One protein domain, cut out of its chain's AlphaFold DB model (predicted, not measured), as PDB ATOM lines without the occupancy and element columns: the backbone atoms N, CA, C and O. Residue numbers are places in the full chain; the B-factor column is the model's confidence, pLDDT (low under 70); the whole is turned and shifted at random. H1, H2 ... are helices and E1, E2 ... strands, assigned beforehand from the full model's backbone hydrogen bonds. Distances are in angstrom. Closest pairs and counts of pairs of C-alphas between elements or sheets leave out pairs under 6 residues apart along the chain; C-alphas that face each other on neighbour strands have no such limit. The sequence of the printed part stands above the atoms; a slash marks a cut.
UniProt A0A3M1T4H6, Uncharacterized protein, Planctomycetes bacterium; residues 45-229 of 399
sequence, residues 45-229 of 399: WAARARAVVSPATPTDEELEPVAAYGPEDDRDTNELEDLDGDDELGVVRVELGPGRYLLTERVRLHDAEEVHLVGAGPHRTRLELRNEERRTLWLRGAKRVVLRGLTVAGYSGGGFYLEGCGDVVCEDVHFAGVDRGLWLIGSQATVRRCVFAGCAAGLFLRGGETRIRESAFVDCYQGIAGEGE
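AT A GLANCE: This is residues 45 to 229 of the 399 residues of an uncharacterized protein of Planctomycetes bacterium (UniProt A0A3M1T4H6). The chain is wound in stacked turns, a solenoid of short strands with three walls: E1, E4, E7, E10 and E13 along one, E2, E5, E8, E11, E14 and E16 along a second, and E3, E6, E9, E12, E15 and E17 along a third. E15 bends from the third wall into the first, H1 packs on the outside of the second, and the long stretch of residues 52 to 90 runs from H1 to the other end of the stack and covers the first turn, E1 to E3. The printed part has 185 residues with one named helix, then seventeen named strands, and is mostly strand. Neighbour strands are parallel in both sheets, one in the order E2, E5, E8, E11, E14, E16, the other branched with eleven strands. The whole is compact, with a radius of gyration of the C-alphas of 15.1 A and spans of 44 by 43 by 28 A.

HOW THE PARTS SIT: H1, residues 45 to 51, is on the sheet of E2, residues 99 to 103, E5, 125 to 129, E8, 151 to 154, E11, 174 to 176, E14, 195 to 197, and E16, 216 to 218. Its height over the sheet is 5.6 A, and its closest C-alphas to E11 are Arg 50 to Ala 176, 5.2 A. Every O i to N i+4 pair of H1 is within hydrogen-bond range. Between E2 and E5, N 101 and O 126 are 2.8 A apart. In the branched sheet, E1, residues 91 to 96, pairs with E4, 114 to 119, E4 with E7, 144 to 148, E7 with E10, 167 to 171, and E10 with E13, 189 to 192; N 94 and O 116 are 2.8 A apart. E3, residues 107 to 110, pairs with E6, 137 to 140, E6 with E9, 160 to 163, E9 with E12, 180 to 185, and E12 with E15, 201 to 213; N 139 and O 161 are 2.8 A apart. E15 bends by 138 degrees at residue 207; its residues 210 to 213 pair with E13, with N 191 and O 211 2.8 A apart, and its residues 201 to 209 with E17, residues 222 to 229. The two sheets form a sandwich, two sheets face to face: the parts that face each other are 9.3 A centre to centre, and the strands of the one sheet stand at 85 degrees to those of the other.

IN THESE COORDINATES: H1 begins at C-alpha 45 (-23.357, 33.735, 40.991). E1 begins at C-alpha 91 (12.013, 23.175, 35.614) and is 16.2 A long; E4 is 16.5 A, E15 17.3 A. E17, 17.2 A, ends at C-alpha 229 (0.812, 37.743, 56.791).

THE WHOLE: The C-alphas farthest apart, Trp 45 and Glu 72, are 45.0 A apart. The printed part has no cut. The link from H1 to E1, 39 residues, is long. Mean pLDDT of the printed part is 87.0; 19 residues are under 70, among them 131 to 135.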
ATOM      1  N   TRP A  45     -24.423  32.747  41.198       73.12
ATOM      2  CA  TRP A  45     -23.357  33.735  40.991       73.12
ATOM      3  C   TRP A  45     -22.051  33.099  40.489       73.12
ATOM      4  O   TRP A  45     -21.449  33.619  39.551       73.12
ATOM      5  N   ALA A  46     -21.665  31.937  41.023       77.38
ATOM      6  CA  ALA A  46     -20.507  31.182  40.546       77.38
ATOM      7  C   ALA A  46     -20.732  30.687  39.108       77.38
ATOM      8  O   ALA A  46     -19.864  30.845  38.252       77.38
ATOM      9  N   ALA A  47     -21.934  30.182  38.803       81.00
ATOM     10  CA  ALA A  47     -22.305  29.773  37.446       81.00
ATOM     11  C   ALA A  47     -22.254  30.938  36.445       81.00
ATOM     12  O   ALA A  47     -21.727  30.775  35.345       81.00
ATOM     13  N   ARG A  48     -22.738  32.127  36.836       83.06
ATOM     14  CA  ARG A  48     -22.630  33.344  36.019       83.06
ATOM     15  C   ARG A  48     -21.179  33.700  35.737       83.06
ATOM     16  O   ARG A  48     -20.865  33.957  34.588       83.06
ATOM     17  N   ALA A  49     -20.305  33.677  36.744       81.50
ATOM     18  CA  ALA A  49     -18.886  33.969  36.551       81.50
ATOM     19  C   ALA A  49     -18.217  32.984  35.576       81.50
ATOM     20  O   ALA A  49     -17.478  33.418  34.698       81.50
ATOM     21  N   ARG A  50     -18.517  31.679  35.672       83.44
ATOM     22  CA  ARG A  50     -17.987  30.662  34.740       83.44
ATOM     23  C   ARG A  50     -18.453  30.853  33.311       83.44
ATOM     24  O   ARG A  50     -17.667  30.631  32.399       83.44
ATOM     25  N   ALA A  51     -19.720  31.212  33.128       84.94
ATOM     26  CA  ALA A  51     -20.321  31.358  31.808       84.94
ATOM     27  C   ALA A  51     -19.714  32.513  31.003       84.94
ATOM     28  O   ALA A  51     -19.915  32.588  29.794       84.94
ATOM     29  N   VAL A  52     -18.972  33.408  31.658       83.81
ATOM     30  CA  VAL A  52     -18.289  34.492  30.974       83.81
ATOM     31  C   VAL A  52     -17.040  33.964  30.270       83.81
ATOM     32  O   VAL A  52     -16.063  33.557  30.905       83.81
ATOM     33  N   VAL A  53     -17.090  33.978  28.941       86.38
ATOM     34  CA  VAL A  53     -16.011  33.565  28.042       86.38
ATOM     35  C   VAL A  53     -15.813  34.668  27.018       86.38
ATOM     36  O   VAL A  53     -16.786  35.206  26.492       86.38
ATOM     37  N   SER A  54     -14.557  35.027  26.765       85.31
ATOM     38  CA  SER A  54     -14.248  36.055  25.780       85.31
ATOM     39  C   SER A  54     -14.431  35.533  24.361       85.31
ATOM     40  O   SER A  54     -14.010  34.409  24.091       85.31
ATOM     41  N   PRO A  55     -14.957  36.336  23.418       83.31
ATOM     42  CA  PRO A  55     -14.962  35.964  22.006       83.31
ATOM     43  C   PRO A  55     -13.544  35.839  21.426       83.31
ATOM     44  O   PRO A  55     -13.374  35.261  20.360       83.31
ATOM     45  N   ALA A  56     -12.520  36.368  22.111       84.31
ATOM     46  CA  ALA A  56     -11.116  36.176  21.745       84.31
ATOM     47  C   ALA A  56     -10.534  34.839  22.236       84.31
ATOM     48  O   ALA A  56      -9.388  34.531  21.913       84.31
ATOM     49  N   THR A  57     -11.288  34.066  23.023       84.69
ATOM     50  CA  THR A  57     -10.938  32.691  23.388       84.69
ATOM     51  C   THR A  57     -11.457  31.752  22.289       84.69
ATOM     52  O   THR A  57     -12.673  31.655  22.126       84.69
ATOM     53  N   PRO A  58     -10.583  31.063  21.532       84.31
ATOM     54  CA  PRO A  58     -11.001  30.106  20.507       84.31
ATOM     55  C   PRO A  58     -11.923  29.015  21.073       84.31
ATOM     56  O   PRO A  58     -11.676  28.494  22.161       84.31
ATOM     57  N   THR A  59     -12.993  28.683  20.345       77.19
ATOM     58  CA  THR A  59     -14.047  27.754  20.794       77.19
ATOM     59  C   THR A  59     -13.935  26.346  20.231       77.19
ATOM     60  O   THR A  59     -14.594  25.452  20.755       77.19
ATOM     61  N   ASP A  60     -13.146  26.161  19.173       60.28
ATOM     62  CA  ASP A  60     -13.364  25.044  18.251       60.28
ATOM     63  C   ASP A  60     -12.576  23.777  18.610       60.28
ATOM     64  O   ASP A  60     -12.881  22.712  18.079       60.28
ATOM     65  N   GLU A  61     -11.641  23.847  19.564       66.50
ATOM     66  CA  GLU A  61     -10.873  22.691  20.037       66.50
ATOM     67  C   GLU A  61     -10.671  22.768  21.561       66.50
ATOM     68  O   GLU A  61     -10.102  23.733  22.078       66.50
ATOM     69  N   GLU A  62     -11.178  21.765  22.290       69.75
ATOM     70  CA  GLU A  62     -10.762  21.497  23.672       69.75
ATOM     71  C   GLU A  62      -9.385  20.833  23.598       69.75
ATOM     72  O   GLU A  62      -9.265  19.691  23.161       69.75
ATOM     73  N   LEU A  63      -8.343  21.581  23.956       77.19
ATOM     74  CA  LEU A  63      -6.959  21.122  23.911       77.19
ATOM     75  C   LEU A  63      -6.540  20.541  25.264       77.19
ATOM     76  O   LEU A  63      -6.988  20.988  26.323       77.19
ATOM     77  N   GLU A  64      -5.625  19.584  25.245       77.06
ATOM     78  CA  GLU A  64      -4.961  19.118  26.459       77.06
ATOM     79  C   GLU A  64      -3.734  20.005  26.745       77.06
ATOM     80  O   GLU A  64      -3.034  20.418  25.813       77.06
ATOM     81  N   PRO A  65      -3.491  20.399  28.008       75.00
ATOM     82  CA  PRO A  65      -2.307  21.174  28.359       75.00
ATOM     83  C   PRO A  65      -1.038  20.316  28.235       75.00
ATOM     84  O   PRO A  65      -0.961  19.224  28.789       75.00
ATOM     85  N   VAL A  66      -0.024  20.851  27.550       80.12
ATOM     86  CA  VAL A  66       1.263  20.183  27.286       80.12
ATOM     87  C   VAL A  66       2.372  20.876  28.085       80.12
ATOM     88  O   VAL A  66       2.465  22.107  28.085       80.12
ATOM     89  N   ALA A  67       3.208  20.096  28.766       78.62
ATOM     90  CA  ALA A  67       4.338  20.540  29.571       78.62
ATOM     91  C   ALA A  67       5.677  20.201  28.900       78.62
ATOM     92  O   ALA A  67       5.857  19.124  28.346       78.62
ATOM     93  N   ALA A  68       6.633  21.119  28.993       79.25
ATOM     94  CA  ALA A  68       8.040  20.864  28.729       79.25
ATOM     95  C   ALA A  68       8.780  20.737  30.063       79.25
ATOM     96  O   ALA A  68       8.694  21.629  30.917       79.25
ATOM     97  N   TYR A  69       9.517  19.645  30.223       78.88
ATOM     98  CA  TYR A  69      10.335  19.381  31.399       78.88
ATOM     99  C   TYR A  69      11.796  19.791  31.155       78.88
ATOM    100  O   TYR A  69      12.228  20.005  30.019       78.88
ATOM    101  N   GLY A  70      12.537  20.029  32.238       77.62
ATOM    102  CA  GLY A  70      13.907  20.539  32.182       77.62
ATOM    103  C   GLY A  70      14.886  19.548  31.535       77.62
ATOM    104  O   GLY A  70      14.569  18.380  31.381       77.62
ATOM    105  N   PRO A  71      16.114  19.981  31.193       70.00
ATOM    106  CA  PRO A  71      17.103  19.128  30.521       70.00
ATOM    107  C   PRO A  71      17.611  17.948  31.367       70.00
ATOM    108  O   PRO A  71      18.287  17.076  30.830       70.00
ATOM    109  N   GLU A  72      17.346  17.955  32.675       66.25
ATOM    110  CA  GLU A  72      17.680  16.863  33.600       66.25
ATOM    111  C   GLU A  72      16.553  15.826  33.714       66.25
ATOM    112  O   GLU A  72      16.725  14.805  34.367       66.25
ATOM    113  N   ASP A  73      15.421  16.087  33.063       70.25
ATOM    114  CA  ASP A  73      14.256  15.223  33.036       70.25
ATOM    115  C   ASP A  73      14.268  14.394  31.746       70.25
ATOM    116  O   ASP A  73      14.195  14.942  30.644       70.25
ATOM    117  N   ASP A  74      14.437  13.079  31.872       68.56
ATOM    118  CA  ASP A  74      14.600  12.149  30.752       68.56
ATOM    119  C   ASP A  74      13.278  11.534  30.271       68.56
ATOM    120  O   ASP A  74      13.286  10.600  29.466       68.56
ATOM    121  N   ARG A  75      12.137  12.055  30.735       73.75
ATOM    122  CA  ARG A  75      10.817  11.550  30.350       73.75
ATOM    123  C   ARG A  75      10.510  11.818  28.875       73.75
ATOM    124  O   ARG A  75      10.683  12.918  28.359       73.75
ATOM    125  N   ASP A  76       9.968  10.791  28.219       66.12
ATOM    126  CA  ASP A  76       9.601  10.808  26.797       66.12
ATOM    127  C   ASP A  76       8.199  11.408  26.525       66.12
ATOM    128  O   ASP A  76       7.769  11.465  25.368       66.12
ATOM    129  N   THR A  77       7.461  11.845  27.559       71.56
ATOM    130  CA  THR A  77       6.123  12.452  27.422       71.56
ATOM    131  C   THR A  77       6.159  13.955  27.704       71.56
ATOM    132  O   THR A  77       6.862  14.437  28.588       71.56
ATOM    133  N   ASN A  78       5.374  14.714  26.934       67.31
ATOM    134  CA  ASN A  78       5.160  16.149  27.150       67.31
ATOM    135  C   ASN A  78       3.776  16.422  27.766       67.31
ATOM    136  O   ASN A  78       3.279  17.545  27.728       67.31
ATOM    137  N   GLU A  79       3.094  15.399  28.265       77.81
ATOM    138  CA  GLU A  79       1.766  15.555  28.852       77.81
ATOM    139  C   GLU A  79       1.895  16.114  30.281       77.81
ATOM    140  O   GLU A  79       2.861  15.849  31.007       77.81
ATOM    141  N   LEU A  80       0.949  16.973  30.677       73.81
ATOM    142  CA  LEU A  80       0.878  17.473  32.048       73.81
ATOM    143  C   LEU A  80       0.190  16.418  32.927       73.81
ATOM    144  O   LEU A  80      -1.033  16.421  33.062       73.81
ATOM    145  N   GLU A  81       0.987  15.535  33.519       76.12
ATOM    146  CA  GLU A  81       0.519  14.366  34.273       76.12
ATOM    147  C   GLU A  81       0.684  14.531  35.800       76.12
ATOM    148  O   GLU A  81       1.353  15.449  36.285       76.12
ATOM    149  N   ASP A  82       0.030  13.659  36.576       75.12
ATOM    150  CA  ASP A  82       0.192  13.552  38.034       75.12
ATOM    151  C   ASP A  82       1.549  12.901  38.348       75.12
ATOM    152  O   ASP A  82       1.751  11.734  38.018       75.12
ATOM    153  N   LEU A  83       2.471  13.639  38.972       75.44
ATOM    154  CA  LEU A  83       3.809  13.151  39.314       75.44
ATOM    155  C   LEU A  83       3.867  12.865  40.810       75.44
ATOM    156  O   LEU A  83       3.399  13.667  41.629       75.44
ATOM    157  N   ASP A  84       4.372  11.692  41.174       69.19
ATOM    158  CA  ASP A  84       4.460  11.267  42.563       69.19
ATOM    159  C   ASP A  84       5.647  11.925  43.291       69.19
ATOM    160  O   ASP A  84       6.395  12.736  42.753       69.19
ATOM    161  N   GLY A  85       5.715  11.712  44.607       62.38
ATOM    162  CA  GLY A  85       6.551  12.511  45.509       62.38
ATOM    163  C   GLY A  85       8.046  12.187  45.504       62.38
ATOM    164  O   GLY A  85       8.761  12.810  46.286       62.38
ATOM    165  N   ASP A  86       8.491  11.222  44.698       64.62
ATOM    166  CA  ASP A  86       9.875  10.734  44.697       64.62
ATOM    167  C   ASP A  86      10.694  11.261  43.498       64.62
ATOM    168  O   ASP A  86      11.916  11.096  43.478       64.62
ATOM    169  N   ASP A  87      10.054  11.945  42.543       69.44
ATOM    170  CA  ASP A  87      10.709  12.511  41.364       69.44
ATOM    171  C   ASP A  87      11.301  13.900  41.665       69.44
ATOM    172  O   ASP A  87      10.588  14.860  41.973       69.44
ATOM    173  N   GLU A  88      12.627  14.041  41.551       71.44
ATOM    174  CA  GLU A  88      13.291  15.349  41.593       71.44
ATOM    175  C   GLU A  88      13.015  16.110  40.290       71.44
ATOM    176  O   GLU A  88      13.718  15.972  39.290       71.44
ATOM    177  N   LEU A  89      11.966  16.932  40.295       80.12
ATOM    178  CA  LEU A  89      11.605  17.735  39.134       80.12
ATOM    179  C   LEU A  89      12.513  18.967  39.020       80.12
ATOM    180  O   LEU A  89      12.626  19.782  39.937       80.12
ATOM    181  N   GLY A  90      13.123  19.150  37.850       86.69
ATOM    182  CA  GLY A  90      13.833  20.381  37.508       86.69
ATOM    183  C   GLY A  90      12.863  21.540  37.248       86.69
ATOM    184  O   GLY A  90      12.084  21.966  38.102       86.69
ATOM    185  N   VAL A  91      12.898  22.080  36.032       91.31
ATOM    186  CA  VAL A  91      12.013  23.175  35.614       91.31
ATOM    187  C   VAL A  91      10.857  22.622  34.782       91.31
ATOM    188  O   VAL A  91      11.086  22.057  33.719       91.31
ATOM    189  N   VAL A  92       9.619  22.847  35.220       90.69
ATOM    190  CA  VAL A  92       8.397  22.498  34.482       90.69
ATOM    191  C   VAL A  92       7.832  23.754  33.825       90.69
ATOM    192  O   VAL A  92       7.519  24.730  34.513       90.69
ATOM    193  N   ARG A  93       7.688  23.768  32.496       92.62
ATOM    194  CA  ARG A  93       7.110  24.896  31.746       92.62
ATOM    195  C   ARG A  93       5.925  24.454  30.907       92.62
ATOM    196  O   ARG A  93       6.062  23.653  29.997       92.62
ATOM    197  N   VAL A  94       4.775  25.049  31.179       92.19
ATOM    198  CA  VAL A  94       3.527  24.862  30.445       92.19
ATOM    199  C   VAL A  94       3.182  26.193  29.789       92.19
ATOM    200  O   VAL A  94       2.773  27.145  30.462       92.19
ATOM    201  N   GLU A  95       3.366  26.266  28.474       93.38
ATOM    202  CA  GLU A  95       2.986  27.425  27.666       93.38
ATOM    203  C   GLU A  95       1.719  27.098  26.877       93.38
ATOM    204  O   GLU A  95       1.711  26.273  25.967       93.38
ATOM    205  N   LEU A  96       0.625  27.757  27.244       91.38
ATOM    206  CA  LEU A  96      -0.677  27.586  26.626       91.38
ATOM    207  C   LEU A  96      -0.925  28.729  25.640       91.38
ATOM    208  O   LEU A  96      -0.972  29.908  26.007       91.38
ATOM    209  N   GLY A  97      -1.126  28.372  24.375       89.62
ATOM    210  CA  GLY A  97      -1.595  29.305  23.360       89.62
ATOM    211  C   GLY A  97      -3.019  29.812  23.636       89.62
ATOM    212  O   GLY A  97      -3.643  29.486  24.653       89.62
ATOM    213  N   PRO A  98      -3.572  30.645  22.741       89.94
ATOM    214  CA  PRO A  98      -4.995  30.953  22.756       89.94
ATOM    215  C   PRO A  98      -5.808  29.666  22.579       89.94
ATOM    216  O   PRO A  98      -5.569  28.917  21.637       89.94
ATOM    217  N   GLY A  99      -6.775  29.420  23.457       90.69
ATOM    218  CA  GLY A  99      -7.600  28.217  23.395       90.69
ATOM    219  C   GLY A  99      -8.349  27.924  24.687       90.69
ATOM    220  O   GLY A  99      -8.185  28.613  25.703       90.69
ATOM    221  N   ARG A 100      -9.176  26.878  24.634       90.88
ATOM    222  CA  ARG A 100      -9.814  26.267  25.800       90.88
ATOM    223  C   ARG A 100      -9.105  24.957  26.089       90.88
ATOM    224  O   ARG A 100      -9.048  24.082  25.236       90.88
ATOM    225  N   TYR A 101      -8.576  24.850  27.294       89.81
ATOM    226  CA  TYR A 101      -7.854  23.690  27.771       89.81
ATOM    227  C   TYR A 101      -8.684  23.004  28.829       89.81
ATOM    228  O   TYR A 101      -9.145  23.659  29.768       89.81
ATOM    229  N   LEU A 102      -8.878  21.703  28.684       86.88
ATOM    230  CA  LEU A 102      -9.630  20.925  29.648       86.88
ATOM    231  C   LEU A 102      -8.661  20.155  30.536       86.88
ATOM    232  O   LEU A 102      -7.894  19.333  30.051       86.88
ATOM    233  N   LEU A 103      -8.729  20.397  31.844       85.25
ATOM    234  CA  LEU A 103      -8.039  19.576  32.827       85.25
ATOM    235  C   LEU A 103      -9.039  18.579  33.420       85.25
ATOM    236  O   LEU A 103      -9.884  18.922  34.259       85.25
ATOM    237  N   THR A 104      -8.990  17.362  32.888       79.56
ATOM    238  CA  THR A 104      -9.865  16.238  33.244       79.56
ATOM    239  C   THR A 104      -9.404  15.551  34.523       79.56
ATOM    240  O   THR A 104     -10.238  15.201  35.362       79.56
ATOM    241  N   GLU A 105      -8.093  15.420  34.696       80.56
ATOM    242  CA  GLU A 105      -7.463  14.744  35.825       80.56
ATOM    243  C   GLU A 105      -6.768  15.723  36.770       80.56
ATOM    244  O   GLU A 105      -6.605  16.912  36.495       80.56
ATOM    245  N   ARG A 106      -6.419  15.233  37.955       83.00
ATOM    246  CA  ARG A 106      -5.686  16.025  38.934       83.00
ATOM    247  C   ARG A 106      -4.198  15.980  38.608       83.00
ATOM    248  O   ARG A 106      -3.657  14.901  38.452       83.00
ATOM    249  N   VAL A 107      -3.536  17.131  38.638       86.06
ATOM    250  CA  VAL A 107      -2.083  17.244  38.458       86.06
ATOM    251  C   VAL A 107      -1.437  17.553  39.799       86.06
ATOM    252  O   VAL A 107      -1.829  18.524  40.461       86.06
ATOM    253  N   ARG A 108      -0.449  16.758  40.212       89.50
ATOM    254  CA  ARG A 108       0.406  17.057  41.365       89.50
ATOM    255  C   ARG A 108       1.841  17.154  40.887       89.50
ATOM    256  O   ARG A 108       2.298  16.303  40.142       89.50
ATOM    257  N   LEU A 109       2.525  18.209  41.310       89.12
ATOM    258  CA  LEU A 109       3.955  18.378  41.094       89.12
ATOM    259  C   LEU A 109       4.601  18.600  42.461       89.12
ATOM    260  O   LEU A 109       4.233  19.530  43.193       89.12
ATOM    261  N   HIS A 110       5.538  17.726  42.802       90.62
ATOM    262  CA  HIS A 110       6.258  17.734  44.066       90.62
ATOM    263  C   HIS A 110       7.693  18.218  43.852       90.62
ATOM    264  O   HIS A 110       8.324  17.883  42.861       90.62
ATOM    265  N   ASP A 111       8.157  19.078  44.757       89.06
ATOM    266  CA  ASP A 111       9.550  19.500  44.936       89.06
ATOM    267  C   ASP A 111      10.274  20.022  43.676       89.06
ATOM    268  O   ASP A 111      11.500  20.096  43.639       89.06
ATOM    269  N   ALA A 112       9.509  20.497  42.685       89.25
ATOM    270  CA  ALA A 112      10.043  21.090  41.464       89.25
ATOM    271  C   ALA A 112      10.913  22.328  41.731       89.25
ATOM    272  O   ALA A 112      10.568  23.192  42.545       89.25
ATOM    273  N   GLU A 113      12.013  22.490  40.996       92.44
ATOM    274  CA  GLU A 113      12.820  23.703  41.108       92.44
ATOM    275  C   GLU A 113      12.002  24.941  40.714       92.44
ATOM    276  O   GLU A 113      11.871  25.887  41.498       92.44
ATOM    277  N   GLU A 114      11.392  24.916  39.529       95.25
ATOM    278  CA  GLU A 114      10.490  25.970  39.074       95.25
ATOM    279  C   GLU A 114       9.295  25.397  38.310       95.25
ATOM    280  O   GLU A 114       9.448  24.499  37.487       95.25
ATOM    281  N   VAL A 115       8.111  25.978  38.508       95.31
ATOM    282  CA  VAL A 115       6.912  25.671  37.716       95.31
ATOM    283  C   VAL A 115       6.401  26.942  37.054       95.31
ATOM    284  O   VAL A 115       6.086  27.916  37.737       95.31
ATOM    285  N   HIS A 116       6.278  26.941  35.731       96.44
ATOM    286  CA  HIS A 116       5.733  28.053  34.950       96.44
ATOM    287  C   HIS A 116       4.479  27.589  34.218       96.44
ATOM    288  O   HIS A 116       4.562  26.716  33.366       96.44
ATOM    289  N   LEU A 117       3.331  28.192  34.516       95.75
ATOM    290  CA  LEU A 117       2.083  28.021  33.774       95.75
ATOM    291  C   LEU A 117       1.685  29.372  33.180       95.75
ATOM    292  O   LEU A 117       1.239  30.280  33.892       95.75
ATOM    293  N   VAL A 118       1.879  29.513  31.873       95.88
ATOM    294  CA  VAL A 118       1.745  30.783  31.157       95.88
ATOM    295  C   VAL A 118       0.747  30.628  30.019       95.88
ATOM    296  O   VAL A 118       0.915  29.778  29.157       95.88
ATOM    297  N   GLY A 119      -0.288  31.463  30.012       93.81
ATOM    298  CA  GLY A 119      -1.226  31.592  28.903       93.81
ATOM    299  C   GLY A 119      -0.951  32.819  28.032       93.81
ATOM    300  O   GLY A 119      -0.187  33.719  28.388       93.81
ATOM    301  N   ALA A 120      -1.644  32.894  26.898       90.06
ATOM    302  CA  ALA A 120      -1.575  34.000  25.941       90.06
ATOM    303  C   ALA A 120      -2.334  35.271  26.383       90.06
ATOM    304  O   ALA A 120      -2.358  36.265  25.651       90.06
ATOM    305  N   GLY A 121      -2.985  35.243  27.546       88.50
ATOM    306  CA  GLY A 121      -3.799  36.317  28.108       88.50
ATOM    307  C   GLY A 121      -5.065  35.763  28.771       88.50
ATOM    308  O   GLY A 121      -5.622  34.771  28.289       88.50
ATOM    309  N   PRO A 122      -5.571  36.388  29.851       86.56
ATOM    310  CA  PRO A 122      -6.728  35.862  30.568       86.56
ATOM    311  C   PRO A 122      -7.993  35.795  29.705       86.56
ATOM    312  O   PRO A 122      -8.857  34.969  29.975       86.56
ATOM    313  N   HIS A 123      -8.099  36.583  28.632       87.12
ATOM    314  CA  HIS A 123      -9.243  36.548  27.716       87.12
ATOM    315  C   HIS A 123      -8.980  35.707  26.453       87.12
ATOM    316  O   HIS A 123      -9.822  35.648  25.560       87.12
ATOM    317  N   ARG A 124      -7.808  35.070  26.345       89.44
ATOM    318  CA  ARG A 124      -7.393  34.267  25.180       89.44
ATOM    319  C   ARG A 124      -7.166  32.805  25.527       89.44
ATOM    320  O   ARG A 124      -7.461  31.938  24.713       89.44
ATOM    321  N   THR A 125      -6.660  32.546  26.725       91.94
ATOM    322  CA  THR A 125      -6.362  31.211  27.235       91.94
ATOM    323  C   THR A 125      -7.260  30.917  28.421       91.94
ATOM    324  O   THR A 125      -7.259  31.649  29.416       91.94
ATOM    325  N   ARG A 126      -8.006  29.820  28.338       92.56
ATOM    326  CA  ARG A 126      -8.917  29.375  29.388       92.56
ATOM    327  C   ARG A 126      -8.617  27.934  29.768       92.56
ATOM    328  O   ARG A 126      -8.733  27.058  28.930       92.56
ATOM    329  N   LEU A 127      -8.297  27.701  31.033       91.25
ATOM    330  CA  LEU A 127      -8.143  26.387  31.641       91.25
ATOM    331  C   LEU A 127      -9.414  26.035  32.424       91.25
ATOM    332  O   LEU A 127      -9.783  26.724  33.379       91.25
ATOM    333  N   GLU A 128     -10.095  24.974  32.015       89.50
ATOM    334  CA  GLU A 128     -11.328  24.483  32.621       89.50
ATOM    335  C   GLU A 128     -11.035  23.287  33.524       89.50
ATOM    336  O   GLU A 128     -10.502  22.271  33.088       89.50
ATOM    337  N   LEU A 129     -11.397  23.409  34.801       85.94
ATOM    338  CA  LEU A 129     -11.219  22.366  35.805       85.94
ATOM    339  C   LEU A 129     -12.533  21.590  35.917       85.94
ATOM    340  O   LEU A 129     -13.510  22.082  36.504       85.94
ATOM    341  N   ARG A 130     -12.576  20.407  35.299       75.31
ATOM    342  CA  ARG A 130     -13.790  19.580  35.202       75.31
ATOM    343  C   ARG A 130     -13.900  18.524  36.298       75.31
ATOM    344  O   ARG A 130     -14.968  17.939  36.453       75.31
ATOM    345  N   ASN A 131     -12.849  18.300  37.083       65.00
ATOM    346  CA  ASN A 131     -12.925  17.342  38.180       65.00
ATOM    347  C   ASN A 131     -13.762  17.894  39.357       65.00
ATOM    348  O   ASN A 131     -13.822  19.101  39.614       65.00
ATOM    349  N   GLU A 132     -14.475  17.010  40.055       65.19
ATOM    350  CA  GLU A 132     -15.175  17.350  41.306       65.19
ATOM    351  C   GLU A 132     -14.225  17.351  42.512       65.19
ATOM    352  O   GLU A 132     -14.616  17.686  43.632       65.19
ATOM    353  N   GLU A 133     -12.964  16.974  42.295       63.47
ATOM    354  CA  GLU A 133     -11.985  16.897  43.357       63.47
ATOM    355  C   GLU A 133     -11.523  18.286  43.797       63.47
ATOM    356  O   GLU A 133     -11.360  19.252  43.045       63.47
ATOM    357  N   ARG A 134     -11.251  18.392  45.092       62.81
ATOM    358  CA  ARG A 134     -10.561  19.559  45.622       62.81
ATOM    359  C   ARG A 134      -9.097  19.464  45.184       62.81
ATOM    360  O   ARG A 134      -8.480  18.428  45.412       62.81
ATOM    361  N   ARG A 135      -8.523  20.577  44.700       69.56
ATOM    362  CA  ARG A 135      -7.094  20.743  44.333       69.56
ATOM    363  C   ARG A 135      -6.722  20.130  42.975       69.56
ATOM    364  O   ARG A 135      -5.819  19.300  42.911       69.56
ATOM    365  N   THR A 136      -7.400  20.553  41.909       74.19
ATOM    366  CA  THR A 136      -7.173  20.046  40.545       74.19
ATOM    367  C   THR A 136      -5.724  20.240  40.074       74.19
ATOM    368  O   THR A 136      -5.201  19.373  39.393       74.19
ATOM    369  N   LEU A 137      -5.046  21.309  40.508       85.69
ATOM    370  CA  LEU A 137      -3.599  21.470  40.339       85.69
ATOM    371  C   LEU A 137      -2.949  21.712  41.708       85.69
ATOM    372  O   LEU A 137      -3.252  22.707  42.377       85.69
ATOM    373  N   TRP A 138      -2.106  20.774  42.139       91.00
ATOM    374  CA  TRP A 138      -1.398  20.777  43.419       91.00
ATOM    375  C   TRP A 138       0.104  20.915  43.183       91.00
ATOM    376  O   TRP A 138       0.742  19.985  42.716       91.00
ATOM    377  N   LEU A 139       0.686  22.045  43.574       92.75
ATOM    378  CA  LEU A 139       2.138  22.205  43.632       92.75
ATOM    379  C   LEU A 139       2.585  22.182  45.090       92.75
ATOM    380  O   LEU A 139       2.026  22.901  45.927       92.75
ATOM    381  N   ARG A 140       3.579  21.359  45.410       94.38
ATOM    382  CA  ARG A 140       4.137  21.265  46.758       94.38
ATOM    383  C   ARG A 140       5.646  21.430  46.717       94.38
ATOM    384  O   ARG A 140       6.293  20.797  45.905       94.38
ATOM    385  N   GLY A 141       6.188  22.263  47.602       93.69
ATOM    386  CA  GLY A 141       7.634  22.398  47.812       93.69
ATOM    387  C   GLY A 141       8.398  23.124  46.705       93.69
ATOM    388  O   GLY A 141       9.607  23.296  46.827       93.69
ATOM    389  N   ALA A 142       7.719  23.608  45.658       94.56
ATOM    390  CA  ALA A 142       8.404  24.241  44.542       94.56
ATOM    391  C   ALA A 142       9.146  25.518  44.970       94.56
ATOM    392  O   ALA A 142       8.570  26.376  45.653       94.56
ATOM    393  N   LYS A 143      10.409  25.698  44.552       95.50
ATOM    394  CA  LYS A 143      11.169  26.907  44.941       95.50
ATOM    395  C   LYS A 143      10.551  28.155  44.320       95.50
ATOM    396  O   LYS A 143      10.493  29.197  44.976       95.50
ATOM    397  N   ARG A 144      10.039  28.038  43.092       97.12
ATOM    398  CA  ARG A 144       9.351  29.117  42.383       97.12
ATOM    399  C   ARG A 144       8.151  28.619  41.588       97.12
ATOM    400  O   ARG A 144       8.228  27.606  40.903       97.12
ATOM    401  N   VAL A 145       7.059  29.377  41.621       97.81
ATOM    402  CA  VAL A 145       5.861  29.130  40.808       97.81
ATOM    403  C   VAL A 145       5.466  30.415  40.090       97.81
ATOM    404  O   VAL A 145       5.275  31.446  40.729       97.81
ATOM    405  N   VAL A 146       5.296  30.367  38.773       98.06
ATOM    406  CA  VAL A 146       4.826  31.487  37.953       98.06
ATOM    407  C   VAL A 146       3.520  31.098  37.282       98.06
ATOM    408  O   VAL A 146       3.469  30.164  36.493       98.06
ATOM    409  N   LEU A 147       2.462  31.843  37.578       97.75
ATOM    410  CA  LEU A 147       1.137  31.706  36.989       97.75
ATOM    411  C   LEU A 147       0.817  33.015  36.277       97.75
ATOM    412  O   LEU A 147       0.712  34.055  36.940       97.75
ATOM    413  N   ARG A 148       0.671  32.997  34.951       96.56
ATOM    414  CA  ARG A 148       0.475  34.241  34.197       96.56
ATOM    415  C   ARG A 148      -0.488  34.119  33.032       96.56
ATOM    416  O   ARG A 148      -0.379  33.202  32.234       96.56
ATOM    417  N   GLY A 149      -1.362  35.113  32.886       92.81
ATOM    418  CA  GLY A 149      -2.056  35.363  31.622       92.81
ATOM    419  C   GLY A 149      -3.046  34.276  31.207       92.81
ATOM    420  O   GLY A 149      -3.081  33.904  30.040       92.81
ATOM    421  N   LEU A 150      -3.853  33.758  32.132       94.31
ATOM    422  CA  LEU A 150      -4.887  32.771  31.819       94.31
ATOM    423  C   LEU A 150      -6.146  32.964  32.668       94.31
ATOM    424  O   LEU A 150      -6.096  33.533  33.761       94.31
ATOM    425  N   THR A 151      -7.274  32.458  32.180       94.00
ATOM    426  CA  THR A 151      -8.471  32.234  32.996       94.00
ATOM    427  C   THR A 151      -8.490  30.800  33.504       94.00
ATOM    428  O   THR A 151      -8.320  29.872  32.726       94.00
ATOM    429  N   VAL A 152      -8.762  30.610  34.792       92.62
ATOM    430  CA  VAL A 152      -9.019  29.326  35.444       92.62
ATOM    431  C   VAL A 152     -10.494  29.273  35.832       92.62
ATOM    432  O   VAL A 152     -10.947  30.041  36.684       92.62
ATOM    433  N   ALA A 153     -11.253  28.370  35.222       89.81
ATOM    434  CA  ALA A 153     -12.679  28.205  35.486       89.81
ATOM    435  C   ALA A 153     -12.967  26.819  36.063       89.81
ATOM    436  O   ALA A 153     -12.763  25.817  35.387       89.81
ATOM    437  N   GLY A 154     -13.460  26.741  37.302       80.56
ATOM    438  CA  GLY A 154     -13.747  25.452  37.947       80.56
ATOM    439  C   GLY A 154     -15.232  25.196  38.079       80.56
ATOM    440  O   GLY A 154     -15.928  25.928  38.767       80.56
ATOM    441  N   TYR A 155     -15.728  24.145  37.436       68.88
ATOM    442  CA  TYR A 155     -17.161  23.837  37.405       68.88
ATOM    443  C   TYR A 155     -17.629  23.084  38.657       68.88
ATOM    444  O   TYR A 155     -18.789  23.214  39.056       68.88
ATOM    445  N   SER A 156     -16.712  22.368  39.304       59.22
ATOM    446  CA  SER A 156     -16.982  21.514  40.465       59.22
ATOM    447  C   SER A 156     -15.841  21.457  41.491       59.22
ATOM    448  O   SER A 156     -16.100  21.114  42.643       59.22
ATOM    449  N   GLY A 157     -14.610  21.821  41.106       62.97
ATOM    450  CA  GLY A 157     -13.399  21.668  41.920       62.97
ATOM    451  C   GLY A 157     -12.824  22.954  42.535       62.97
ATOM    452  O   GLY A 157     -13.385  24.056  42.456       62.97
ATOM    453  N   GLY A 158     -11.665  22.790  43.175       72.81
ATOM    454  CA  GLY A 158     -10.829  23.898  43.656       72.81
ATOM    455  C   GLY A 158      -9.927  24.446  42.549       72.81
ATOM    456  O   GLY A 158      -9.616  23.727  41.612       72.81
ATOM    457  N   GLY A 159      -9.495  25.703  42.660       85.50
ATOM    458  CA  GLY A 159      -8.464  26.288  41.801       85.50
ATOM    459  C   GLY A 159      -7.069  25.751  42.139       85.50
ATOM    460  O   GLY A 159      -6.888  24.561  42.401       85.50
ATOM    461  N   PHE A 160      -6.063  26.621  42.153       92.44
ATOM    462  CA  PHE A 160      -4.675  26.195  42.356       92.44
ATOM    463  C   PHE A 160      -4.330  26.037  43.832       92.44
ATOM    464  O   PHE A 160      -4.568  26.943  44.633       92.44
ATOM    465  N   TYR A 161      -3.751  24.891  44.186       93.94
ATOM    466  CA  TYR A 161      -3.295  24.567  45.532       93.94
ATOM    467  C   TYR A 161      -1.772  24.563  45.590       93.94
ATOM    468  O   TYR A 161      -1.138  23.707  44.984       93.94
ATOM    469  N   LEU A 162      -1.198  25.495  46.342       95.94
ATOM    470  CA  LEU A 162       0.242  25.689  46.473       95.94
ATOM    471  C   LEU A 162       0.639  25.542  47.942       95.94
ATOM    472  O   LEU A 162       0.165  26.290  48.803       95.94
ATOM    473  N   GLU A 163       1.492  24.569  48.236       96.12
ATOM    474  CA  GLU A 163       1.917  24.235  49.594       96.12
ATOM    475  C   GLU A 163       3.435  24.301  49.734       96.12
ATOM    476  O   GLU A 163       4.163  23.672  48.977       96.12
ATOM    477  N   GLY A 164       3.924  25.063  50.713       96.12
ATOM    478  CA  GLY A 164       5.354  25.211  50.986       96.12
ATOM    479  C   GLY A 164       6.168  25.777  49.820       96.12
ATOM    480  O   GLY A 164       7.362  25.514  49.751       96.12
ATOM    481  N   CYS A 165       5.545  26.511  48.893       96.50
ATOM    482  CA  CYS A 165       6.236  27.068  47.734       96.50
ATOM    483  C   CYS A 165       7.003  28.349  48.113       96.50
ATOM    484  O   CYS A 165       6.472  29.215  48.820       96.50
ATOM    485  N   GLY A 166       8.242  28.468  47.635       94.06
ATOM    486  CA  GLY A 166       9.180  29.527  48.017       94.06
ATOM    487  C   GLY A 166       8.773  30.918  47.528       94.06
ATOM    488  O   GLY A 166       8.588  31.807  48.353       94.06
ATOM    489  N   ASP A 167       8.618  31.093  46.213       96.69
ATOM    490  CA  ASP A 167       8.205  32.344  45.559       96.69
ATOM    491  C   ASP A 167       7.111  32.092  44.510       96.69
ATOM    492  O   ASP A 167       7.370  31.583  43.417       96.69
ATOM    493  N   VAL A 168       5.868  32.440  44.841       98.31
ATOM    494  CA  VAL A 168       4.712  32.327  43.946       98.31
ATOM    495  C   VAL A 168       4.400  33.683  43.317       98.31
ATOM    496  O   VAL A 168       3.988  34.620  43.998       98.31
ATOM    497  N   VAL A 169       4.478  33.778  41.995       98.44
ATOM    498  CA  VAL A 169       4.044  34.942  41.216       98.44
ATOM    499  C   VAL A 169       2.760  34.587  40.478       98.44
ATOM    500  O   VAL A 169       2.776  33.772  39.564       98.44
ATOM    501  N   CYS A 170       1.645  35.211  40.852       98.00
ATOM    502  CA  CYS A 170       0.361  35.068  40.170       98.00
ATOM    503  C   CYS A 170      -0.044  36.419  39.578       98.00
ATOM    504  O   CYS A 170      -0.375  37.351  40.312       98.00
ATOM    505  N   GLU A 171       0.021  36.545  38.256       96.12
ATOM    506  CA  GLU A 171      -0.112  37.831  37.574       96.12
ATOM    507  C   GLU A 171      -1.043  37.744  36.367       96.12
ATOM    508  O   GLU A 171      -0.888  36.879  35.512       96.12
ATOM    509  N   ASP A 172      -2.010  38.658  36.267       92.44
ATOM    510  CA  ASP A 172      -2.973  38.671  35.157       92.44
ATOM    511  C   ASP A 172      -3.735  37.333  35.007       92.44
ATOM    512  O   ASP A 172      -4.019  36.888  33.895       92.44
ATOM    513  N   VAL A 173      -4.065  36.687  36.132       95.50
ATOM    514  CA  VAL A 173      -4.840  35.436  36.174       95.50
ATOM    515  C   VAL A 173      -6.269  35.710  36.630       95.50
ATOM    516  O   VAL A 173      -6.505  36.475  37.570       95.50
ATOM    517  N   HIS A 174      -7.243  35.107  35.951       94.69
ATOM    518  CA  HIS A 174      -8.666  35.253  36.266       94.69
ATOM    519  C   HIS A 174      -9.223  33.936  36.794       94.69
ATOM    520  O   HIS A 174      -9.288  32.956  36.069       94.69
ATOM    521  N   PHE A 175      -9.662  33.901  38.043       94.19
ATOM    522  CA  PHE A 175     -10.327  32.752  38.645       94.19
ATOM    523  C   PHE A 175     -11.838  32.952  38.583       94.19
ATOM    524  O   PHE A 175     -12.359  33.907  39.158       94.19
ATOM    525  N   ALA A 176     -12.548  32.062  37.896       91.56
ATOM    526  CA  ALA A 176     -13.980  32.180  37.652       91.56
ATOM    527  C   ALA A 176     -14.747  30.985  38.227       91.56
ATOM    528  O   ALA A 176     -14.604  29.850  37.770       91.56
ATOM    529  N   GLY A 177     -15.607  31.246  39.209       88.00
ATOM    530  CA  GLY A 177     -16.578  30.269  39.687       88.00
ATOM    531  C   GLY A 177     -16.001  29.089  40.456       88.00
ATOM    532  O   GLY A 177     -16.621  28.041  40.436       88.00
ATOM    533  N   VAL A 178     -14.830  29.218  41.065       87.56
ATOM    534  CA  VAL A 178     -14.091  28.134  41.743       87.56
ATOM    535  C   VAL A 178     -14.395  28.085  43.246       87.56
ATOM    536  O   VAL A 178     -14.763  29.105  43.830       87.56
ATOM    537  N   ASP A 179     -14.206  26.934  43.909       87.00
ATOM    538  CA  ASP A 179     -14.305  26.863  45.384       87.00
ATOM    539  C   ASP A 179     -13.280  27.809  46.027       87.00
ATOM    540  O   ASP A 179     -13.626  28.805  46.657       87.00
ATOM    541  N   ARG A 180     -11.994  27.562  45.770       89.81
ATOM    542  CA  ARG A 180     -10.894  28.437  46.185       89.81
ATOM    543  C   ARG A 180     -10.090  28.807  44.959       89.81
ATOM    544  O   ARG A 180      -9.580  27.895  44.322       89.81
ATOM    545  N   GLY A 181      -9.986  30.089  44.617       92.69
ATOM    546  CA  GLY A 181      -9.230  30.513  43.434       92.69
ATOM    547  C   GLY A 181      -7.758  30.175  43.550       92.69
ATOM    548  O   GLY A 181      -7.257  29.303  42.841       92.69
ATOM    549  N   LEU A 182      -7.098  30.813  44.508       95.25
ATOM    550  CA  LEU A 182      -5.717  30.518  44.850       95.25
ATOM    551  C   LEU A 182      -5.632  30.089  46.312       95.25
ATOM    552  O   LEU A 182      -6.042  30.828  47.209       95.25
ATOM    553  N   TRP A 183      -5.116  28.890  46.552       95.25
ATOM    554  CA  TRP A 183      -5.004  28.290  47.872       95.25
ATOM    555  C   TRP A 183      -3.526  28.164  48.253       95.25
ATOM    556  O   TRP A 183      -2.815  27.315  47.735       95.25
ATOM    557  N   LEU A 184      -3.072  29.028  49.162       96.44
ATOM    558  CA  LEU A 184      -1.680  29.167  49.587       96.44
ATOM    559  C   LEU A 184      -1.498  28.621  51.007       96.44
ATOM    560  O   LEU A 184      -2.079  29.144  51.959       96.44
ATOM    561  N   ILE A 185      -0.675  27.591  51.173       96.50
ATOM    562  CA  ILE A 185      -0.330  27.004  52.474       96.50
ATOM    563  C   ILE A 185       1.171  27.161  52.687       96.50
ATOM    564  O   ILE A 185       1.959  26.645  51.904       96.50
ATOM    565  N   GLY A 186       1.588  27.902  53.714       96.12
ATOM    566  CA  GLY A 186       3.001  28.099  54.054       96.12
ATOM    567  C   GLY A 186       3.862  28.678  52.924       96.12
ATOM    568  O   GLY A 186       5.075  28.518  52.966       96.12
ATOM    569  N   SER A 187       3.248  29.310  51.920       97.12
ATOM    570  CA  SER A 187       3.918  29.782  50.703       97.12
ATOM    571  C   SER A 187       4.090  31.300  50.724       97.12
ATOM    572  O   SER A 187       3.264  31.998  51.322       97.12
ATOM    573  N   GLN A 188       5.127  31.828  50.070       97.19
ATOM    574  CA  GLN A 188       5.239  33.275  49.837       97.19
ATOM    575  C   GLN A 188       4.684  33.609  48.457       97.19
ATOM    576  O   GLN A 188       5.007  32.932  47.487       97.19
ATOM    577  N   ALA A 189       3.831  34.628  48.363       98.06
ATOM    578  CA  ALA A 189       3.131  34.925  47.121       98.06
ATOM    579  C   ALA A 189       3.015  36.419  46.821       98.06
ATOM    580  O   ALA A 189       2.716  37.232  47.696       98.06
ATOM    581  N   THR A 190       3.156  36.761  45.544       98.44
ATOM    582  CA  THR A 190       2.773  38.043  44.959       98.44
ATOM    583  C   THR A 190       1.637  37.809  43.971       98.44
ATOM    584  O   THR A 190       1.823  37.185  42.930       98.44
ATOM    585  N   VAL A 191       0.457  38.329  44.297       98.06
ATOM    586  CA  VAL A 191      -0.745  38.282  43.462       98.06
ATOM    587  C   VAL A 191      -0.990  39.674  42.909       98.06
ATOM    588  O   VAL A 191      -1.153  40.621  43.680       98.06
ATOM    589  N   ARG A 192      -0.995  39.833  41.586       95.31
ATOM    590  CA  ARG A 192      -1.105  41.153  40.965       95.31
ATOM    591  C   ARG A 192      -2.018  41.157  39.749       95.31
ATOM    592  O   ARG A 192      -1.890  40.326  38.857       95.31
ATOM    593  N   ARG A 193      -2.891  42.169  39.681       91.62
ATOM    594  CA  ARG A 193      -3.803  42.389  38.552       91.62
ATOM    595  C   ARG A 193      -4.696  41.174  38.260       91.62
ATOM    596  O   ARG A 193      -5.123  40.978  37.126       91.62
ATOM    597  N   CYS A 194      -4.992  40.368  39.275       95.88
ATOM    598  CA  CYS A 194      -5.833  39.185  39.141       95.88
ATOM    599  C   CYS A 194      -7.310  39.531  39.352       95.88
ATOM    600  O   CYS A 194      -7.650  40.509  40.024       95.88
ATOM    601  N   VAL A 195      -8.191  38.701  38.803       94.69
ATOM    602  CA  VAL A 195      -9.636  38.780  39.044       94.69
ATOM    603  C   VAL A 195     -10.087  37.474  39.677       94.69
ATOM    604  O   VAL A 195      -9.860  36.408  39.127       94.69
ATOM    605  N   PHE A 196     -10.758  37.558  40.814       95.56
ATOM    606  CA  PHE A 196     -11.438  36.456  41.474       95.56
ATOM    607  C   PHE A 196     -12.929  36.737  41.372       95.56
ATOM    608  O   PHE A 196     -13.435  37.697  41.947       95.56
ATOM    609  N   ALA A 197     -13.620  35.948  40.568       91.69
ATOM    610  CA  ALA A 197     -14.990  36.180  40.162       91.69
ATOM    611  C   ALA A 197     -15.851  35.009  40.607       91.69
ATOM    612  O   ALA A 197     -15.637  33.878  40.177       91.69
ATOM    613  N   GLY A 198     -16.838  35.271  41.454       89.56
ATOM    614  CA  GLY A 198     -17.784  34.253  41.871       89.56
ATOM    615  C   GLY A 198     -17.121  33.031  42.502       89.56
ATOM    616  O   GLY A 198     -17.528  31.909  42.226       89.56
ATOM    617  N   CYS A 199     -16.115  33.235  43.358       91.12
ATOM    618  CA  CYS A 199     -15.464  32.152  44.109       91.12
ATOM    619  C   CYS A 199     -16.057  31.983  45.520       91.12
ATOM    620  O   CYS A 199     -16.506  32.970  46.108       91.12
ATOM    621  N   ALA A 200     -16.014  30.786  46.113       90.19
ATOM    622  CA  ALA A 200     -16.378  30.641  47.531       90.19
ATOM    623  C   ALA A 200     -15.336  31.324  48.435       90.19
ATOM    624  O   ALA A 200     -15.694  32.119  49.297       90.19
ATOM    625  N   ALA A 201     -14.051  31.122  48.154       92.31
ATOM    626  CA  ALA A 201     -12.966  31.997  48.572       92.31
ATOM    627  C   ALA A 201     -12.158  32.421  47.337       92.31
ATOM    628  O   ALA A 201     -11.675  31.571  46.593       92.31
ATOM    629  N   GLY A 202     -11.985  33.720  47.090       94.56
ATOM    630  CA  GLY A 202     -11.102  34.173  46.009       94.56
ATOM    631  C   GLY A 202      -9.668  33.711  46.265       94.56
ATOM    632  O   GLY A 202      -9.092  32.950  45.486       94.56
ATOM    633  N   LEU A 203      -9.135  34.092  47.424       96.25
ATOM    634  CA  LEU A 203      -7.834  33.657  47.912       96.25
ATOM    635  C   LEU A 203      -7.964  33.043  49.305       96.25
ATOM    636  O   LEU A 203      -8.571  33.630  50.198       96.25
ATOM    637  N   PHE A 204      -7.362  31.877  49.510       95.81
ATOM    638  CA  PHE A 204      -7.239  31.252  50.822       95.81
ATOM    639  C   PHE A 204      -5.766  31.192  51.213       95.81
ATOM    640  O   PHE A 204      -4.972  30.607  50.479       95.81
ATOM    641  N   LEU A 205      -5.407  31.731  52.378       95.00
ATOM    642  CA  LEU A 205      -4.047  31.665  52.913       95.00
ATOM    643  C   LEU A 205      -3.988  30.916  54.250       95.00
ATOM    644  O   LEU A 205      -4.883  31.035  55.083       95.00
ATOM    645  N   ARG A 206      -2.920  30.152  54.475       95.50
ATOM    646  CA  ARG A 206      -2.593  29.562  55.779       95.50
ATOM    647  C   ARG A 206      -1.093  29.626  56.022       95.50
ATOM    648  O   ARG A 206      -0.344  28.802  55.510       95.50
ATOM    649  N   GLY A 207      -0.661  30.589  56.826       92.56
ATOM    650  CA  GLY A 207       0.754  30.915  56.983       92.56
ATOM    651  C   GLY A 207       1.332  31.605  55.743       92.56
ATOM    652  O   GLY A 207       0.598  31.970  54.828       92.56
ATOM    653  N   GLY A 208       2.653  31.796  55.733       92.25
ATOM    654  CA  GLY A 208       3.348  32.502  54.653       92.25
ATOM    655  C   GLY A 208       3.106  34.017  54.627       92.25
ATOM    656  O   GLY A 208       2.393  34.569  55.473       92.25
ATOM    657  N   GLU A 209       3.742  34.681  53.658       95.69
ATOM    658  CA  GLU A 209       3.560  36.104  53.349       95.69
ATOM    659  C   GLU A 209       2.888  36.233  51.981       95.69
ATOM    660  O   GLU A 209       3.385  35.710  50.988       95.69
ATOM    661  N   THR A 210       1.762  36.936  51.905       97.75
ATOM    662  CA  THR A 210       1.045  37.170  50.645       97.75
ATOM    663  C   THR A 210       0.892  38.663  50.386       97.75
ATOM    664  O   THR A 210       0.329  39.390  51.206       97.75
ATOM    665  N   ARG A 211       1.345  39.129  49.221       98.31
ATOM    666  CA  ARG A 211       1.188  40.510  48.748       98.31
ATOM    667  C   ARG A 211       0.153  40.555  47.632       98.31
ATOM    668  O   ARG A 211       0.297  39.840  46.648       98.31
ATOM    669  N   ILE A 212      -0.872  41.396  47.767       97.56
ATOM    670  CA  ILE A 212      -1.974  41.520  46.801       97.56
ATOM    671  C   ILE A 212      -2.034  42.948  46.251       97.56
ATOM    672  O   ILE A 212      -2.303  43.902  46.981       97.56
ATOM    673  N   ARG A 213      -1.677  43.040  44.968       95.00
ATOM    674  CA  ARG A 213      -1.611  44.164  44.021       95.00
ATOM    675  C   ARG A 213      -2.842  44.328  43.136       95.00
ATOM    676  O   ARG A 213      -3.077  43.409  42.360       95.00
ATOM    677  N   GLU A 214      -3.534  45.469  43.113       90.50
ATOM    678  CA  GLU A 214      -4.324  45.889  41.931       90.50
ATOM    679  C   GLU A 214      -5.343  44.828  41.456       90.50
ATOM    680  O   GLU A 214      -5.542  44.638  40.258       90.50
ATOM    681  N   SER A 215      -5.913  44.052  42.383       95.62
ATOM    682  CA  SER A 215      -6.709  42.856  42.074       95.62
ATOM    683  C   SER A 215      -8.179  43.067  42.421       95.62
ATOM    684  O   SER A 215      -8.516  43.919  43.241       95.62
ATOM    685  N   ALA A 216      -9.072  42.301  41.802       92.19
ATOM    686  CA  ALA A 216     -10.508  42.393  42.049       92.19
ATOM    687  C   ALA A 216     -11.076  41.080  42.584       92.19
ATOM    688  O   ALA A 216     -10.792  40.015  42.050       92.19
ATOM    689  N   PHE A 217     -11.930  41.178  43.596       94.62
ATOM    690  CA  PHE A 217     -12.696  40.093  44.197       94.62
ATOM    691  C   PHE A 217     -14.172  40.444  44.043       94.62
ATOM    692  O   PHE A 217     -14.691  41.284  44.780       94.62
ATOM    693  N   VAL A 218     -14.833  39.862  43.048       89.25
ATOM    694  CA  VAL A 218     -16.187  40.245  42.636       89.25
ATOM    695  C   VAL A 218     -17.133  39.070  42.782       89.25
ATOM    696  O   VAL A 218     -16.880  37.997  42.240       89.25
ATOM    697  N   ASP A 219     -18.228  39.281  43.504       88.31
ATOM    698  CA  ASP A 219     -19.242  38.271  43.815       88.31
ATOM    699  C   ASP A 219     -18.670  37.032  44.529       88.31
ATOM    700  O   ASP A 219     -19.240  35.946  44.462       88.31
ATOM    701  N   CYS A 220     -17.522  37.164  45.204       89.88
ATOM    702  CA  CYS A 220     -16.976  36.092  46.028       89.88
ATOM    703  C   CYS A 220     -17.758  35.976  47.340       89.88
ATOM    704  O   CYS A 220     -18.062  36.992  47.968       89.88
ATOM    705  N   TYR A 221     -18.006  34.758  47.826       89.44
ATOM    706  CA  TYR A 221     -18.542  34.598  49.179       89.44
ATOM    707  C   TYR A 221     -17.536  35.155  50.199       89.44
ATOM    708  O   TYR A 221     -17.845  36.086  50.935       89.44
ATOM    709  N   GLN A 222     -16.282  34.715  50.140       92.00
ATOM    710  CA  GLN A 222     -15.155  35.327  50.838       92.00
ATOM    711  C   GLN A 222     -14.144  35.846  49.810       92.00
ATOM    712  O   GLN A 222     -13.693  35.102  48.945       92.00
ATOM    713  N   GLY A 223     -13.764  37.121  49.866       94.56
ATOM    714  CA  GLY A 223     -12.703  37.649  49.003       94.56
ATOM    715  C   GLY A 223     -11.367  36.989  49.348       94.56
ATOM    716  O   GLY A 223     -10.787  36.268  48.537       94.56
ATOM    717  N   ILE A 224     -10.933  37.181  50.592       96.19
ATOM    718  CA  ILE A 224      -9.741  36.559  51.175       96.19
ATOM    719  C   ILE A 224     -10.142  35.796  52.439       96.19
ATOM    720  O   ILE A 224     -10.856  36.352  53.267       96.19
ATOM    721  N   ALA A 225      -9.660  34.572  52.636       95.31
ATOM    722  CA  ALA A 225      -9.950  33.750  53.812       95.31
ATOM    723  C   ALA A 225      -8.685  33.121  54.421       95.31
ATOM    724  O   ALA A 225      -7.690  32.917  53.725       95.31
ATOM    725  N   GLY A 226      -8.738  32.778  55.713       94.31
ATOM    726  CA  GLY A 226      -7.722  31.952  56.382       94.31
ATOM    727  C   GLY A 226      -6.859  32.689  57.415       94.31
ATOM    728  O   GLY A 226      -7.378  33.424  58.247       94.31
ATOM    729  N   GLU A 227      -5.547  32.465  57.440       94.19
ATOM    730  CA  GLU A 227      -4.632  33.055  58.431       94.19
ATOM    731  C   GLU A 227      -3.231  33.293  57.855       94.19
ATOM    732  O   GLU A 227      -2.723  32.464  57.107       94.19
ATOM    733  N   GLY A 228      -2.575  34.400  58.221       91.75
ATOM    734  CA  GLY A 228      -1.188  34.663  57.815       91.75
ATOM    735  C   GLY A 228      -0.832  36.140  57.661       91.75
ATOM    736  O   GLY A 228      -1.576  37.041  58.071       91.75
ATOM    737  N   GLU A 229       0.355  36.394  57.113       95.31
ATOM    738  CA  GLU A 229       0.812  37.743  56.791       95.31
ATOM    739  C   GLU A 229       0.274  38.162  55.423       95.31
ATOM    740  O   GLU A 229       0.481  37.485  54.420       95.31
TER     741      GLU A 229